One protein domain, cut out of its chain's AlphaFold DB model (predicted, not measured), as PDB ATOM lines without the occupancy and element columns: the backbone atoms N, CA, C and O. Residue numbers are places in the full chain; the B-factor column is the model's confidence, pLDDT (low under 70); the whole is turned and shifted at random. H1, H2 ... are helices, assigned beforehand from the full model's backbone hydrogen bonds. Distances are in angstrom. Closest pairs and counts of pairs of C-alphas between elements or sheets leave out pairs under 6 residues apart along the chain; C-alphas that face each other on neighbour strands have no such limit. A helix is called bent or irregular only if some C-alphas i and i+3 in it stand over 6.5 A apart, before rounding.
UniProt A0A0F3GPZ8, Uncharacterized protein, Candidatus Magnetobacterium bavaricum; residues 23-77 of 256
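This is residues 23 to 77 of the 256 residues of an uncharacterized protein of Candidatus Magnetobacterium bavaricum (UniProt A0A0F3GPZ8). The model is an open, flat zigzag of three helices in which no helix touches another: H1 is at one end, the long link of residues 36 to 46 folds back from its last residue and runs to the short helix H2, and the long helix H3 leads away from there to the other end. H2 sits at the corner between the link and H3, and residues 62 to 77 of H3 stick out as a free arm. The printed part has 55 residues with three named helices, in the order H1, H2, H3, and no named strand; its class is all helix. It is only just loose, close to extended, with a radius of gyration of the C-alphas of 14.8 A, and it spans 45 by 32 by 13 A.

Residues 23 to 35 form H1, and H1 touches no helix. A long link of 11 residues, 36 to 46, joins it to H2, residues 47 to 52. H1 and H2 are apart, with no C-alpha of the one within 8 A of the other. A tight link of 4 residues, 53 to 56, joins H2 to H3, residues 57 to 77. H2 and H3 are close but not clearly touching, with 1 pair of C-alphas within 8 A. Their closest C-alphas, those of Tyr 50 and Pro 57, are 7.1 A apart. Their lines stand about perpendicular, at 79 degrees, where the line of H3 is a rough one. Their centres are 20.7 A apart. H1 and H3 are apart. The domain has no hairpin. In the backbones of H1 and H2, every pair of O of residue i and N of residue i+4 is within hydrogen-bond range; in H3, 15 of 17 such pairs are.

H1 begins at Ala 23, with its C-alpha at (30.116, 36.108, -42.267), and ends at Ala 35, with its C-alpha at (37.042, 19.356, -38.697). Its 13 residues cover 18.5 A from first to last C-alpha, and y falls along it. Over the long link y rises again, from C-alpha 37 at (37.141, 18.217, -33.348) to C-alpha 46 at (33.163, 45.570, -26.200). H2 has 6 residues, from Glu 47 to Glu 52. H3 is the longest helix, with 21 residues from Pro 57 to Lys 77 and 31.9 A from first to last C-alpha. It ends with C-alpha 77 at (40.143, 21.321, -1.679). H3 is irregular, but only just: C-alphas 70 and 73 are 6.8 A apart.

The outline is flat. The two C-alphas farthest apart in the domain are those of Glu 24 and Lys 77, at 45.7 A, while the first and last printed C-alphas, those of Ala 23 and Lys 77, are 44.3 A apart. Residues 62 to 77, which belong to H3, stand free: none of their C-alphas has within 10 A a C-alpha that is 8 or more residues away along the chain. Without that stretch the body has 39 residues, spans 33 by 20 by 12 A and has a radius of gyration of 12.3 A. The printed part runs from residue 23 to residue 77 of a chain of 256 residues and has no cut. The link from H1 to H2 is long and the link from H2 to H3 is tight. The mean pLDDT of the printed part is 71.1, with 76 for H1, 76 for H2 and 64 for H3. In this predicted model 19 printed residues are under 70: residues 23, 26, 41, 43 and 57, and residues 63 to 76.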
ATOM      1  N   ALA A  23      30.917  37.308 -42.478       68.00
ATOM      2  CA  ALA A  23      30.116  36.108 -42.267       68.00
ATOM      3  C   ALA A  23      30.740  34.855 -42.908       68.00
ATOM      4  O   ALA A  23      30.800  33.805 -42.269       68.00
ATOM      5  N   GLU A  24      31.261  34.957 -44.133       72.25
ATOM      6  CA  GLU A  24      31.923  33.841 -44.824       72.25
ATOM      7  C   GLU A  24      33.222  33.435 -44.132       72.25
ATOM      8  O   GLU A  24      33.466  32.246 -43.921       72.25
ATOM      9  N   ARG A  25      34.016  34.411 -43.672       70.06
ATOM     10  CA  ARG A  25      35.222  34.137 -42.873       70.06
ATOM     11  C   ARG A  25      34.888  33.429 -41.559       70.06
ATOM     12  O   ARG A  25      35.566  32.477 -41.173       70.06
ATOM     13  N   GLN A  26      33.825  33.861 -40.882       67.25
ATOM     14  CA  GLN A  26      33.384  33.253 -39.627       67.25
ATOM     15  C   GLN A  26      32.829  31.837 -39.842       67.25
ATOM     16  O   GLN A  26      33.075  30.947 -39.023       67.25
ATOM     17  N   LYS A  27      32.131  31.605 -40.961       78.88
ATOM     18  CA  LYS A  27      31.650  30.280 -41.369       78.88
ATOM     19  C   LYS A  27      32.811  29.326 -41.660       78.88
ATOM     20  O   LYS A  27      32.862  28.257 -41.054       78.88
ATOM     21  N   ALA A  28      33.778  29.740 -42.479       77.44
ATOM     22  CA  ALA A  28      34.961  28.941 -42.805       77.44
ATOM     23  C   ALA A  28      35.767  28.562 -41.551       77.44
ATOM     24  O   ALA A  28      36.219  27.426 -41.400       77.44
ATOM     25  N   TYR A  29      35.890  29.486 -40.594       74.31
ATOM     26  CA  TYR A  29      36.540  29.200 -39.317       74.31
ATOM     27  C   TYR A  29      35.785  28.151 -38.487       74.31
ATOM     28  O   TYR A  29      36.404  27.227 -37.957       74.31
ATOM     29  N   ARG A  30      34.452  28.254 -38.385       75.88
ATOM     30  CA  ARG A  30      33.630  27.268 -37.658       75.88
ATOM     31  C   ARG A  30      33.754  25.872 -38.266       75.88
ATOM     32  O   ARG A  30      33.863  24.904 -37.517       75.88
ATOM     33  N   GLU A  31      33.769  25.773 -39.592       81.50
ATOM     34  CA  GLU A  31      33.942  24.499 -40.299       81.50
ATOM     35  C   GLU A  31      35.331  23.896 -40.060       81.50
ATOM     36  O   GLU A  31      35.425  22.711 -39.738       81.50
ATOM     37  N   ARG A  32      36.396  24.711 -40.084       78.56
ATOM     38  CA  ARG A  32      37.754  24.252 -39.754       78.56
ATOM     39  C   ARG A  32      37.863  23.742 -38.317       78.56
ATOM     40  O   ARG A  32      38.396  22.662 -38.086       78.56
ATOM     41  N   MET A  33      37.316  24.479 -37.349       77.06
ATOM     42  CA  MET A  33      37.331  24.055 -35.943       77.06
ATOM     43  C   MET A  33      36.555  22.749 -35.743       77.06
ATOM     44  O   MET A  33      37.023  21.869 -35.025       77.06
ATOM     45  N   LYS A  34      35.420  22.588 -36.436       82.19
ATOM     46  CA  LYS A  34      34.639  21.346 -36.427       82.19
ATOM     47  C   LYS A  34      35.428  20.168 -37.013       82.19
ATOM     48  O   LYS A  34      35.375  19.086 -36.438       82.19
ATOM     49  N   ALA A  35      36.178  20.378 -38.098       81.94
ATOM     50  CA  ALA A  35      37.042  19.356 -38.697       81.94
ATOM     51  C   ALA A  35      38.187  18.926 -37.760       81.94
ATOM     52  O   ALA A  35      38.550  17.756 -37.723       81.94
ATOM     53  N   GLU A  36      38.707  19.847 -36.946       82.81
ATOM     54  CA  GLU A  36      39.719  19.560 -35.919       82.81
ATOM     55  C   GLU A  36      39.133  18.965 -34.619       82.81
ATOM     56  O   GLU A  36      39.860  18.795 -33.641       82.81
ATOM     57  N   GLY A  37      37.820  18.696 -34.559       82.69
ATOM     58  CA  GLY A  37      37.141  18.217 -33.348       82.69
ATOM     59  C   GLY A  37      37.080  19.251 -32.215       82.69
ATOM     60  O   GLY A  37      36.809  18.908 -31.065       82.69
ATOM     61  N   LYS A  38      37.339  20.529 -32.515       76.00
ATOM     62  CA  LYS A  38      37.372  21.625 -31.542       76.00
ATOM     63  C   LYS A  38      36.068  22.416 -31.576       76.00
ATOM     64  O   LYS A  38      35.501  22.709 -32.627       76.00
ATOM     65  N   ARG A  39      35.600  22.846 -30.402       74.56
ATOM     66  CA  ARG A  39      34.423  23.716 -30.290       74.56
ATOM     67  C   ARG A  39      34.824  25.171 -30.536       74.56
ATOM     68  O   ARG A  39      35.653  25.718 -29.814       74.56
ATOM     69  N   ALA A  40      34.220  25.809 -31.538       70.06
ATOM     70  CA  ALA A  40      34.353  27.249 -31.732       70.06
ATOM     71  C   ALA A  40      33.524  27.995 -30.674       70.06
ATOM     72  O   ALA A  40      32.331  27.733 -30.519       70.06
ATOM     73  N   ILE A  41      34.150  28.935 -29.967       67.62
ATOM     74  CA  ILE A  41      33.483  29.838 -29.025       67.62
ATOM     75  C   ILE A  41      33.537  31.235 -29.637       67.62
ATOM     76  O   ILE A  41      34.591  31.673 -30.092       67.62
ATOM     77  N   THR A  42      32.392  31.910 -29.700       71.38
ATOM     78  CA  THR A  42      32.323  33.319 -30.104       71.38
ATOM     79  C   THR A  42      32.194  34.143 -28.836       71.38
ATOM     80  O   THR A  42      31.259  33.928 -28.072       71.38
ATOM     81  N   ILE A  43      33.140  35.048 -28.607       68.44
ATOM     82  CA  ILE A  43      33.123  35.961 -27.466       68.44
ATOM     83  C   ILE A  43      32.903  37.357 -28.030       68.44
ATOM     84  O   ILE A  43      33.625  37.780 -28.932       68.44
ATOM     85  N   TYR A  44      31.885  38.046 -27.527       75.81
ATOM     86  CA  TYR A  44      31.691  39.458 -27.821       75.81
ATOM     87  C   TYR A  44      32.566  40.270 -26.868       75.81
ATOM     88  O   TYR A  44      32.424  40.152 -25.653       75.81
ATOM     89  N   ILE A  45      33.485  41.057 -27.425       71.12
ATOM     90  CA  ILE A  45      34.361  41.944 -26.660       71.12
ATOM     91  C   ILE A  45      33.921  43.374 -26.986       71.12
ATOM     92  O   ILE A  45      33.980  43.753 -28.158       71.12
ATOM     93  N   PRO A  46      33.459  44.158 -25.996       76.31
ATOM     94  CA  PRO A  46      33.163  45.570 -26.200       76.31
ATOM     95  C   PRO A  46      34.395  46.314 -26.728       76.31
ATOM     96  O   PRO A  46      35.513  46.042 -26.292       76.31
ATOM     97  N   GLU A  47      34.195  47.280 -27.626       73.75
ATOM     98  CA  GLU A  47      35.291  48.030 -28.263       73.75
ATOM     99  C   GLU A  47      36.226  48.684 -27.232       73.75
ATOM    100  O   GLU A  47      37.442  48.666 -27.390       73.75
ATOM    101  N   THR A  48      35.676  49.178 -26.120       78.44
ATOM    102  CA  THR A  48      36.450  49.759 -25.010       78.44
ATOM    103  C   THR A  48      37.472  48.774 -24.438       78.44
ATOM    104  O   THR A  48      38.649  49.100 -24.319       78.44
ATOM    105  N   VAL A  49      37.047  47.538 -24.182       73.81
ATOM    106  CA  VAL A  49      37.902  46.458 -23.671       73.81
ATOM    107  C   VAL A  49      38.913  46.019 -24.736       73.81
ATOM    108  O   VAL A  49      40.057  45.700 -24.419       73.81
ATOM    109  N   TYR A  50      38.525  46.035 -26.015       74.12
ATOM    110  CA  TYR A  50      39.417  45.695 -27.126       74.12
ATOM    111  C   TYR A  50      40.579  46.695 -27.290       74.12
ATOM    112  O   TYR A  50      41.711  46.301 -27.588       74.12
ATOM    113  N   GLN A  51      40.321  47.982 -27.046       75.62
ATOM    114  CA  GLN A  51      41.346  49.029 -27.058       75.62
ATOM    115  C   GLN A  51      42.288  48.924 -25.849       75.62
ATOM    116  O   GLN A  51      43.504  49.055 -26.006       75.62
ATOM    117  N   GLU A  52      41.765  48.602 -24.661       78.12
ATOM    118  CA  GLU A  52      42.570  48.398 -23.443       78.12
ATOM    119  C   GLU A  52      43.585  47.253 -23.589       78.12
ATOM    120  O   GLU A  52      44.739  47.377 -23.174       78.12
ATOM    121  N   ILE A  53      43.206  46.164 -24.266       76.94
ATOM    122  CA  ILE A  53      44.104  45.028 -24.555       76.94
ATOM    123  C   ILE A  53      45.015  45.266 -25.772       76.94
ATOM    124  O   ILE A  53      45.641  44.325 -26.269       76.94
ATOM    125  N   LYS A  54      45.071  46.503 -26.288       78.75
ATOM    126  CA  LYS A  54      45.861  46.910 -27.465       78.75
ATOM    127  C   LYS A  54      45.600  46.031 -28.696       78.75
ATOM    128  O   LYS A  54      46.521  45.713 -29.449       78.75
ATOM    129  N   GLY A  55      44.353  45.592 -28.882       71.38
ATOM    130  CA  GLY A  55      43.956  44.739 -30.001       71.38
ATOM    131  C   GLY A  55      44.526  43.316 -29.969       71.38
ATOM    132  O   GLY A  55      44.595  42.675 -31.018       71.38
ATOM    133  N   ASN A  56      44.941  42.807 -28.800       76.69
ATOM    134  CA  ASN A  56      45.342  41.410 -28.628       76.69
ATOM    135  C   ASN A  56      44.262  40.585 -27.893       76.69
ATOM    136  O   ASN A  56      44.351  40.388 -26.680       76.69
ATOM    137  N   PRO A  57      43.259  40.041 -28.606       69.75
ATOM    138  CA  PRO A  57      42.189  39.256 -27.991       69.75
ATOM    139  C   PRO A  57      42.665  37.935 -27.361       69.75
ATOM    140  O   PRO A  57      41.954  37.380 -26.522       69.75
ATOM    141  N   GLN A  58      43.878  37.459 -27.676       70.94
ATOM    142  CA  GLN A  58      44.463  36.301 -26.994       70.94
ATOM    143  C   GLN A  58      44.745  36.596 -25.514       70.94
ATOM    144  O   GLN A  58      44.564  35.716 -24.683       70.94
ATOM    145  N   ALA A  59      45.081  37.842 -25.158       71.00
ATOM    146  CA  ALA A  59      45.341  38.220 -23.770       71.00
ATOM    147  C   ALA A  59      44.104  38.049 -22.866       71.00
ATOM    148  O   ALA A  59      44.239  37.657 -21.711       71.00
ATOM    149  N   ILE A  60      42.895  38.273 -23.398       70.75
ATOM    150  CA  ILE A  60      41.633  38.040 -22.669       70.75
ATOM    151  C   ILE A  60      41.399  36.551 -22.463       70.75
ATOM    152  O   ILE A  60      40.998  36.124 -21.382       70.75
ATOM    153  N   VAL A  61      41.639  35.758 -23.506       71.06
ATOM    154  CA  VAL A  61      41.491  34.305 -23.436       71.06
ATOM    155  C   VAL A  61      42.468  33.724 -22.422       71.06
ATOM    156  O   VAL A  61      42.060  32.928 -21.580       71.06
ATOM    157  N   ASP A  62      43.725  34.153 -22.463       70.31
ATOM    158  CA  ASP A  62      44.756  33.685 -21.548       70.31
ATOM    159  C   ASP A  62      44.433  34.112 -20.114       70.31
ATOM    160  O   ASP A  62      44.483  33.272 -19.224       70.31
ATOM    161  N   PHE A  63      43.990  35.357 -19.885       69.81
ATOM    162  CA  PHE A  63      43.510  35.816 -18.575       69.81
ATOM    163  C   PHE A  63      42.344  34.962 -18.058       69.81
ATOM    164  O   PHE A  63      42.400  34.449 -16.944       69.81
ATOM    165  N   TYR A  64      41.316  34.733 -18.880       66.62
ATOM    166  CA  TYR A  64      40.138  33.951 -18.496       66.62
ATOM    167  C   TYR A  64      40.472  32.479 -18.208       66.62
ATOM    168  O   TYR A  64      39.961  31.890 -17.255       66.62
ATOM    169  N   VAL A  65      41.351  31.875 -19.011       66.50
ATOM    170  CA  VAL A  65      41.821  30.499 -18.802       66.50
ATOM    171  C   VAL A  65      42.679  30.410 -17.537       66.50
ATOM    172  O   VAL A  65      42.484  29.489 -16.748       66.50
ATOM    173  N   ASN A  66      43.574  31.372 -17.291       64.25
ATOM    174  CA  ASN A  66      44.424  31.364 -16.099       64.25
ATOM    175  C   ASN A  66      43.616  31.595 -14.813       64.25
ATOM    176  O   ASN A  66      43.826  30.891 -13.829       64.25
ATOM    177  N   CYS A  67      42.644  32.514 -14.827       58.78
ATOM    178  CA  CYS A  67      41.739  32.730 -13.697       58.78
ATOM    179  C   CYS A  67      40.930  31.468 -13.365       58.78
ATOM    180  O   CYS A  67      40.832  31.102 -12.199       58.78
ATOM    181  N   ASN A  68      40.415  30.751 -14.369       57.31
ATOM    182  CA  ASN A  68      39.677  29.507 -14.130       57.31
ATOM    183  C   ASN A  68      40.573  28.349 -13.657       57.31
ATOM    184  O   ASN A  68      40.125  27.519 -12.866       57.31
ATOM    185  N   ASN A  69      41.838  28.303 -14.083       57.72
ATOM    186  CA  ASN A  69      42.787  27.282 -13.631       57.72
ATOM    187  C   ASN A  69      43.238  27.497 -12.173       57.72
ATOM    188  O   ASN A  69      43.460  26.522 -11.462       57.72
ATOM    189  N   LEU A  70      43.315  28.745 -11.694       54.22
ATOM    190  CA  LEU A  70      43.646  29.068 -10.293       54.22
ATOM    191  C   LEU A  70      42.490  28.793  -9.312       54.22
ATOM    192  O   LEU A  70      42.714  28.522  -8.130       54.22
ATOM    193  N   VAL A  71      41.252  28.840  -9.808       53.31
ATOM    194  CA  VAL A  71      40.023  28.588  -9.038       53.31
ATOM    195  C   VAL A  71      39.761  27.082  -8.867       53.31
ATOM    196  O   VAL A  71      39.127  26.674  -7.903       53.31
ATOM    197  N   GLY A  72      40.282  26.226  -9.751       56.12
ATOM    198  CA  GLY A  72      39.956  24.795  -9.775       56.12
ATOM    199  C   GLY A  72      40.399  23.995  -8.545       56.12
ATOM    200  O   GLY A  72      39.592  23.260  -7.980       56.12
ATOM    201  N   ASP A  73      41.656  24.129  -8.117       58.66
ATOM    202  CA  ASP A  73      42.226  23.232  -7.095       58.66
ATOM    203  C   ASP A  73      42.001  23.730  -5.662       58.66
ATOM    204  O   ASP A  73      41.743  22.941  -4.752       58.66
ATOM    205  N   SER A  74      42.034  25.047  -5.459       60.09
ATOM    206  CA  SER A  74      41.797  25.674  -4.154       60.09
ATOM    207  C   SER A  74      40.330  25.562  -3.720       60.09
ATOM    208  O   SER A  74      40.060  25.207  -2.572       60.09
ATOM    209  N   HIS A  75      39.377  25.768  -4.638       62.94
ATOM    210  CA  HIS A  75      37.952  25.603  -4.338       62.94
ATOM    211  C   HIS A  75      37.549  24.141  -4.166       62.94
ATOM    212  O   HIS A  75      36.739  23.854  -3.287       62.94
ATOM    213  N   LYS A  76      38.114  23.209  -4.948       67.81
ATOM    214  CA  LYS A  76      37.869  21.773  -4.739       67.81
ATOM    215  C   LYS A  76      38.352  21.326  -3.366       67.81
ATOM    216  O   LYS A  76      37.560  20.785  -2.609       67.81
ATOM    217  N   LYS A  77      39.591  21.665  -2.996       70.38
ATOM    218  CA  LYS A  77      40.143  21.321  -1.679       70.38
ATOM    219  C   LYS A  77      39.343  21.944  -0.526       70.38
ATOM    220  O   LYS A  77      39.120  21.288   0.485       70.38
TER     221      LYS A  77